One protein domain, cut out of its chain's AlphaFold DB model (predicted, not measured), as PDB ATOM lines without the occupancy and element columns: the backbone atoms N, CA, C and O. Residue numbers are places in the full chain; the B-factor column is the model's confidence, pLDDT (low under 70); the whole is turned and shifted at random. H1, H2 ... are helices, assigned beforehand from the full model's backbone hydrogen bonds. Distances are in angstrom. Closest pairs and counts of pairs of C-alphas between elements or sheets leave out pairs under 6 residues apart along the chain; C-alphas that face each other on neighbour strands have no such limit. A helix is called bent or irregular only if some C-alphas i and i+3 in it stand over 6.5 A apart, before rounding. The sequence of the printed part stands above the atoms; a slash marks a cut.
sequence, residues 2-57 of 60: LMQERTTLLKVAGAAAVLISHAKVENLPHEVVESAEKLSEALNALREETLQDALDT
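AT A GLANCE: This is residues 2 to 57 of the 60 residues of an uncharacterized protein of Gallionellales bacterium RIFOXYB12_FULL_54_9 (UniProt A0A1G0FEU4). One long helix, H1, makes the backbone of a rod; H2 folds back slantwise to it after a loop at one end, and short H3 packs crosswise on the middle part of H1. The 56 printed residues hold three named helices, in the order H1, H2, H3, and no named strand: all helix. The whole is only just loose, close to compact, with a radius of gyration of the C-alphas of 12.2 A and spans of 38 by 18 by 16 A.

HOW THE PARTS SIT: Start with H1, residues 2 to 22. Its residues 10 to 18 alone touch H3, residues 48 to 55, about perpendicular at 85 degrees; the closest C-alphas, of Leu 10 and Ala 54, are 4.3 A apart. Its residues 13 to 20 alone touch H2, residues 30 to 44, at a steep tilt of 50 degrees, opposite ways; the closest C-alphas, of Ile 20 and Ser 40, are 6.7 A apart. H2 and H3 are close but not clearly touching. Every O i to N i+4 pair is within hydrogen-bond range in H1 and H3, 9 of 11 in H2.

IN THESE COORDINATES: Find C-alpha 2 at (47.317, -6.034, 57.023); from there H1 runs 30.7 A. H2 runs 21.6 A and is irregular: C-alphas 31 and 34 are 7.2 A apart. H3 ends at C-alpha 55, (41.998, -22.010, 47.505).

THE WHOLE: The farthest C-alphas, of Leu 2 and Glu 26, are 39.5 A apart. The printed part has no cut, and no printed residue is under 70 in pLDDT.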
ATOM      1  N   LEU A   2      46.997  -5.558  58.386       82.31
ATOM      2  CA  LEU A   2      47.317  -6.034  57.023       82.31
ATOM      3  C   LEU A   2      47.165  -7.553  56.809       82.31
ATOM      4  O   LEU A   2      46.645  -7.977  55.784       82.31
ATOM      5  N   MET A   3      47.553  -8.378  57.789       88.56
ATOM      6  CA  MET A   3      47.391  -9.836  57.674       88.56
ATOM      7  C   MET A   3      45.922 -10.277  57.651       88.56
ATOM      8  O   MET A   3      45.576 -11.169  56.887       88.56
ATOM      9  N   GLN A   4      45.046  -9.631  58.431       92.12
ATOM     10  CA  GLN A   4      43.609  -9.936  58.419       92.12
ATOM     11  C   GLN A   4      42.967  -9.535  57.092       92.12
ATOM     12  O   GLN A   4      42.172 -10.289  56.544       92.12
ATOM     13  N   GLU A   5      43.333  -8.372  56.561       94.75
ATOM     14  CA  GLU A   5      42.823  -7.894  55.277       94.75
ATOM     15  C   GLU A   5      43.277  -8.799  54.125       94.75
ATOM     16  O   GLU A   5      42.452  -9.210  53.309       94.75
ATOM     17  N   ARG A   6      44.548  -9.234  54.133       94.31
ATOM     18  CA  ARG A   6      45.055 -10.252  53.201       94.31
ATOM     19  C   ARG A   6      44.246 -11.545  53.284       94.31
ATOM     20  O   ARG A   6      43.822 -12.049  52.250       94.31
ATOM     21  N   THR A   7      44.014 -12.080  54.483       95.19
ATOM     22  CA  THR A   7      43.230 -13.314  54.654       95.19
ATOM     23  C   THR A   7      41.801 -13.159  54.129       95.19
ATOM     24  O   THR A   7      41.289 -14.073  53.491       95.19
ATOM     25  N   THR A   8      41.163 -12.008  54.351       96.62
ATOM     26  CA  THR A   8      39.824 -11.728  53.813       96.62
ATOM     27  C   THR A   8      39.823 -11.714  52.286       96.62
ATOM     28  O   THR A   8      38.962 -12.343  51.677       96.62
ATOM     29  N   LEU A   9      40.800 -11.054  51.656       97.12
ATOM     30  CA  LEU A   9      40.916 -11.026  50.194       97.12
ATOM     31  C   LEU A   9      41.183 -12.419  49.608       97.12
ATOM     32  O   LEU A   9      40.571 -12.774  48.605       97.12
ATOM     33  N   LEU A  10      42.030 -13.223  50.258       97.69
ATOM     34  CA  LEU A  10      42.276 -14.611  49.856       97.69
ATOM     35  C   LEU A  10      41.005 -15.464  49.925       97.69
ATOM     36  O   LEU A  10      40.727 -16.191  48.979       97.69
ATOM     37  N   LYS A  11      40.178 -15.306  50.967       97.69
ATOM     38  CA  LYS A  11      38.875 -15.990  51.056       97.69
ATOM     39  C   LYS A  11      37.933 -15.625  49.917       97.69
ATOM     40  O   LYS A  11      37.287 -16.500  49.349       97.69
ATOM     41  N   VAL A  12      37.859 -14.341  49.569       97.88
ATOM     42  CA  VAL A  12      37.023 -13.873  48.453       97.88
ATOM     43  C   VAL A  12      37.536 -14.425  47.121       97.88
ATOM     44  O   VAL A  12      36.744 -14.945  46.337       97.88
ATOM     45  N   ALA A  13      38.848 -14.367  46.882       97.88
ATOM     46  CA  ALA A  13      39.464 -14.910  45.672       97.88
ATOM     47  C   ALA A  13      39.280 -16.435  45.567       97.88
ATOM     48  O   ALA A  13      38.936 -16.933  44.498       97.88
ATOM     49  N   GLY A  14      39.429 -17.165  46.675       97.75
ATOM     50  CA  GLY A  14      39.225 -18.612  46.734       97.75
ATOM     51  C   GLY A  14      37.781 -18.998  46.427       97.75
ATOM     52  O   GLY A  14      37.535 -19.838  45.565       97.75
ATOM     53  N   ALA A  15      36.811 -18.327  47.053       98.00
ATOM     54  CA  ALA A  15      35.393 -18.550  46.773       98.00
ATOM     55  C   ALA A  15      35.035 -18.252  45.304       98.00
ATOM     56  O   ALA A  15      34.282 -19.005  44.686       98.00
ATOM     57  N   ALA A  16      35.601 -17.188  44.725       97.81
ATOM     58  CA  ALA A  16      35.431 -16.869  43.311       97.81
ATOM     59  C   ALA A  16      36.043 -17.937  42.390       97.81
ATOM     60  O   ALA A  16      35.413 -18.324  41.405       97.81
ATOM     61  N   ALA A  17      37.233 -18.449  42.718       97.44
ATOM     62  CA  ALA A  17      37.885 -19.517  41.963       97.44
ATOM     63  C   ALA A  17      37.068 -20.815  41.982       97.44
ATOM     64  O   ALA A  17      36.854 -21.423  40.933       97.44
ATOM     65  N   VAL A  18      36.543 -21.199  43.150       97.00
ATOM     66  CA  VAL A  18      35.642 -22.351  43.286       97.00
ATOM     67  C   VAL A  18      34.346 -22.134  42.505       97.00
ATOM     68  O   VAL A  18      33.848 -23.060  41.875       97.00
ATOM     69  N   LEU A  19      33.779 -20.928  42.498       95.62
ATOM     70  CA  LEU A  19      32.588 -20.644  41.695       95.62
ATOM     71  C   LEU A  19      32.868 -20.822  40.195       95.62
ATOM     72  O   LEU A  19      32.121 -21.521  39.509       95.62
ATOM     73  N   ILE A  20      33.946 -20.213  39.694       95.62
ATOM     74  CA  ILE A  20      34.328 -20.277  38.278       95.62
ATOM     75  C   ILE A  20      34.678 -21.706  37.852       95.62
ATOM     76  O   ILE A  20      34.317 -22.097  36.745       95.62
ATOM     77  N   SER A  21      35.287 -22.525  38.718       94.19
ATOM     78  CA  SER A  21      35.607 -23.922  38.385       94.19
ATOM     79  C   SER A  21      34.371 -24.802  38.152       94.19
ATOM     80  O   SER A  21      34.444 -25.787  37.416       94.19
ATOM     81  N   HIS A  22      33.220 -24.434  38.726       93.00
ATOM     82  CA  HIS A  22      31.935 -25.095  38.477       93.00
ATOM     83  C   HIS A  22      31.147 -24.472  37.315       93.00
ATOM     84  O   HIS A  22      30.172 -25.065  36.842       93.00
ATOM     85  N   ALA A  23      31.540 -23.286  36.850       93.62
ATOM     86  CA  ALA A  23      30.854 -22.582  35.783       93.62
ATOM     87  C   ALA A  23      31.225 -23.169  34.412       93.62
ATOM     88  O   ALA A  23      32.392 -23.333  34.068       93.62
ATOM     89  N   LYS A  24      30.210 -23.461  33.595       92.50
ATOM     90  CA  LYS A  24      30.380 -23.841  32.188       92.50
ATOM     91  C   LYS A  24      29.708 -22.788  31.326       92.50
ATOM     92  O   LYS A  24      28.523 -22.533  31.525       92.50
ATOM     93  N   VAL A  25      30.444 -22.212  30.375       87.69
ATOM     94  CA  VAL A  25      29.953 -21.150  29.469       87.69
ATOM     95  C   VAL A  25      28.652 -21.557  28.776       87.69
ATOM     96  O   VAL A  25      27.723 -20.765  28.702       87.69
ATOM     97  N   GLU A  26      28.542 -22.822  28.374       92.38
ATOM     98  CA  GLU A  26      27.348 -23.399  27.737       92.38
ATOM     99  C   GLU A  26      26.083 -23.356  28.618       92.38
ATOM    100  O   GLU A  26      24.971 -23.391  28.098       92.38
ATOM    101  N   ASN A  27      26.248 -23.273  29.943       94.31
ATOM    102  CA  ASN A  27      25.165 -23.290  30.930       94.31
ATOM    103  C   ASN A  27      24.916 -21.917  31.578       94.31
ATOM    104  O   ASN A  27      24.035 -21.795  32.431       94.31
ATOM    105  N   LEU A  28      25.709 -20.900  31.236       93.75
ATOM    106  CA  LEU A  28      25.594 -19.559  31.802       93.75
ATOM    107  C   LEU A  28      24.576 -18.728  31.000       93.75
ATOM    108  O   LEU A  28      24.618 -18.741  29.767       93.75
ATOM    109  N   PRO A  29      23.686 -17.961  31.660       96.50
ATOM    110  CA  PRO A  29      22.906 -16.929  30.984       96.50
ATOM    111  C   PRO A  29      23.828 -15.975  30.225       96.50
ATOM    112  O   PRO A  29      24.871 -15.575  30.746       96.50
ATOM    113  N   HIS A  30      23.445 -15.579  29.009       95.62
ATOM    114  CA  HIS A  30      24.294 -14.734  28.164       95.62
ATOM    115  C   HIS A  30      24.707 -13.433  28.875       95.62
ATOM    116  O   HIS A  30      25.845 -12.994  28.735       95.62
ATOM    117  N   GLU A  31      23.820 -12.872  29.707       96.62
ATOM    118  CA  GLU A  31      24.069 -11.626  30.445       96.62
ATOM    119  C   GLU A  31      25.254 -11.707  31.422       96.62
ATOM    120  O   GLU A  31      25.836 -10.679  31.766       96.62
ATOM    121  N   VAL A  32      25.607 -12.908  31.897       96.00
ATOM    122  CA  VAL A  32      26.655 -13.096  32.914       96.00
ATOM    123  C   VAL A  32      27.961 -13.645  32.345       96.00
ATOM    124  O   VAL A  32      28.963 -13.637  33.059       96.00
ATOM    125  N   VAL A  33      27.979 -14.081  31.079       96.06
ATOM    126  CA  VAL A  33      29.170 -14.676  30.443       96.06
ATOM    127  C   VAL A  33      30.351 -13.709  30.483       96.06
ATOM    128  O   VAL A  33      31.403 -14.071  31.000       96.06
ATOM    129  N   GLU A  34      30.161 -12.457  30.059       96.38
ATOM    130  CA  GLU A  34      31.231 -11.446  30.067       96.38
ATOM    131  C   GLU A  34      31.779 -11.201  31.487       96.38
ATOM    132  O   GLU A  34      32.978 -11.007  31.691       96.38
ATOM    133  N   SER A  35      30.906 -11.230  32.499       96.00
ATOM    134  CA  SER A  35      31.317 -11.048  33.896       96.00
ATOM    135  C   SER A  35      32.102 -12.255  34.420       96.00
ATOM    136  O   SER A  35      33.087 -12.078  35.137       96.00
ATOM    137  N   ALA A  36      31.697 -13.472  34.047       96.44
ATOM    138  CA  ALA A  36      32.409 -14.698  34.394       96.44
ATOM    139  C   ALA A  36      33.786 -14.771  33.713       96.44
ATOM    140  O   ALA A  36      34.760 -15.157  34.357       96.44
ATOM    141  N   GLU A  37      33.892 -14.339  32.454       96.25
ATOM    142  CA  GLU A  37      35.164 -14.244  31.729       96.25
ATOM    143  C   GLU A  37      36.124 -13.262  32.403       96.25
ATOM    144  O   GLU A  37      37.253 -13.636  32.716       96.25
ATOM    145  N   LYS A  38      35.666 -12.043  32.723       97.75
ATOM    146  CA  LYS A  38      36.481 -11.050  33.448       97.75
ATOM    147  C   LYS A  38      36.949 -11.565  34.807       97.75
ATOM    148  O   LYS A  38      38.086 -11.321  35.204       97.75
ATOM    149  N   LEU A  39      36.083 -12.278  35.528       97.25
ATOM    150  CA  LEU A  39      36.449 -12.884  36.805       97.25
ATOM    151  C   LEU A  39      37.500 -13.985  36.617       97.25
ATOM    152  O   LEU A  39      38.480 -14.019  37.356       97.25
ATOM    153  N   SER A  40      37.334 -14.844  35.609       97.06
ATOM    154  CA  SER A  40      38.319 -15.871  35.267       97.06
ATOM    155  C   SER A  40      39.665 -15.262  34.870       97.06
ATOM    156  O   SER A  40      40.703 -15.777  35.279       97.06
ATOM    157  N   GLU A  41      39.675 -14.174  34.100       98.12
ATOM    158  CA  GLU A  41      40.896 -13.459  33.719       98.12
ATOM    159  C   GLU A  41      41.600 -12.873  34.949       98.12
ATOM    160  O   GLU A  41      42.800 -13.079  35.131       98.12
ATOM    161  N   ALA A  42      40.851 -12.220  35.841       98.12
ATOM    162  CA  ALA A  42      41.393 -11.671  37.079       98.12
ATOM    163  C   ALA A  42      41.991 -12.757  37.992       98.12
ATOM    164  O   ALA A  42      43.048 -12.542  38.586       98.12
ATOM    165  N   LEU A  43      41.349 -13.927  38.084       97.69
ATOM    166  CA  LEU A  43      41.864 -15.076  38.835       97.69
ATOM    167  C   LEU A  43      43.143 -15.643  38.207       97.69
ATOM    168  O   LEU A  43      44.107 -15.902  38.924       97.69
ATOM    169  N   ASN A  44      43.183 -15.772  36.879       96.44
ATOM    170  CA  ASN A  44      44.355 -16.256  36.143       96.44
ATOM    171  C   ASN A  44      45.536 -15.269  36.166       96.44
ATOM    172  O   ASN A  44      46.673 -15.668  35.932       96.44
ATOM    173  N   ALA A  45      45.286 -13.986  36.448       98.25
ATOM    174  CA  ALA A  45      46.327 -12.975  36.624       98.25
ATOM    175  C   ALA A  45      47.013 -13.039  38.003       98.25
ATOM    176  O   ALA A  45      48.054 -12.404  38.207       98.25
ATOM    177  N   LEU A  46      46.454 -13.781  38.965       97.81
ATOM    178  CA  LEU A  46      47.112 -14.025  40.245       97.81
ATOM    179  C   LEU A  46      48.342 -14.914  40.042       97.81
ATOM    180  O   LEU A  46      48.355 -15.821  39.213       97.81
ATOM    181  N   ARG A  47      49.384 -14.700  40.854       98.00
ATOM    182  CA  ARG A  47      50.500 -15.657  40.909       98.00
ATOM    183  C   ARG A  47      49.969 -16.984  41.440       98.00
ATOM    184  O   ARG A  47      49.201 -16.963  42.402       98.00
ATOM    185  N   GLU A  48      50.439 -18.090  40.870       97.50
ATOM    186  CA  GLU A  48      50.025 -19.456  41.221       97.50
ATOM    187  C   GLU A  48      50.049 -19.703  42.735       97.50
ATOM    188  O   GLU A  48      49.055 -20.153  43.292       97.50
ATOM    189  N   GLU A  49      51.112 -19.281  43.428       97.69
ATOM    190  CA  GLU A  49      51.207 -19.382  44.893       97.69
ATOM    191  C   GLU A  49      50.079 -18.646  45.634       97.69
ATOM    192  O   GLU A  49      49.557 -19.137  46.625       97.69
ATOM    193  N   THR A  50      49.655 -17.478  45.146       97.56
ATOM    194  CA  THR A  50      48.572 -16.708  45.776       97.56
ATOM    195  C   THR A  50      47.195 -17.256  45.409       97.56
ATOM    196  O   THR A  50      46.281 -17.158  46.224       97.56
ATOM    197  N   LEU A  51      47.041 -17.862  44.229       97.81
ATOM    198  CA  LEU A  51      45.831 -18.609  43.895       97.81
ATOM    199  C   LEU A  51      45.709 -19.866  44.771       97.81
ATOM    200  O   LEU A  51      44.630 -20.126  45.295       97.81
ATOM    201  N   GLN A  52      46.811 -20.587  44.991       97.50
ATOM    202  CA  GLN A  52      46.856 -21.728  45.905       97.50
ATOM    203  C   GLN A  52      46.517 -21.304  47.338       97.50
ATOM    204  O   GLN A  52      45.585 -21.850  47.922       97.50
ATOM    205  N   ASP A  53      47.173 -20.258  47.858       97.25
ATOM    206  CA  ASP A  53      46.863 -19.688  49.175       97.25
ATOM    207  C   ASP A  53      45.374 -19.333  49.309       97.25
ATOM    208  O   ASP A  53      44.801 -19.473  50.384       97.25
ATOM    209  N   ALA A  54      44.747 -18.825  48.243       97.94
ATOM    210  CA  ALA A  54      43.334 -18.469  48.236       97.94
ATOM    211  C   ALA A  54      42.429 -19.709  48.296       97.94
ATOM    212  O   ALA A  54      41.487 -19.738  49.089       97.94
ATOM    213  N   LEU A  55      42.727 -20.739  47.500       97.31
ATOM    214  CA  LEU A  55      41.998 -22.010  47.505       97.31
ATOM    215  C   LEU A  55      42.088 -22.714  48.867       97.31
ATOM    216  O   LEU A  55      41.068 -23.171  49.380       97.31
ATOM    217  N   ASP A  56      43.256 -22.688  49.508       97.00
ATOM    218  CA  ASP A  56      43.477 -23.278  50.836       97.00
ATOM    219  C   ASP A  56      42.632 -22.607  51.939       97.00
ATOM    220  O   ASP A  56      42.460 -23.161  53.022       97.00
ATOM    221  N   THR A  57      42.069 -21.415  51.698       96.31
ATOM    222  CA  THR A  57      41.175 -20.760  52.672       96.31
ATOM    223  C   THR A  57      39.718 -21.226  52.625       96.31
ATOM    224  O   THR A  57      38.942 -20.827  53.501       96.31
TER     225      THR A  57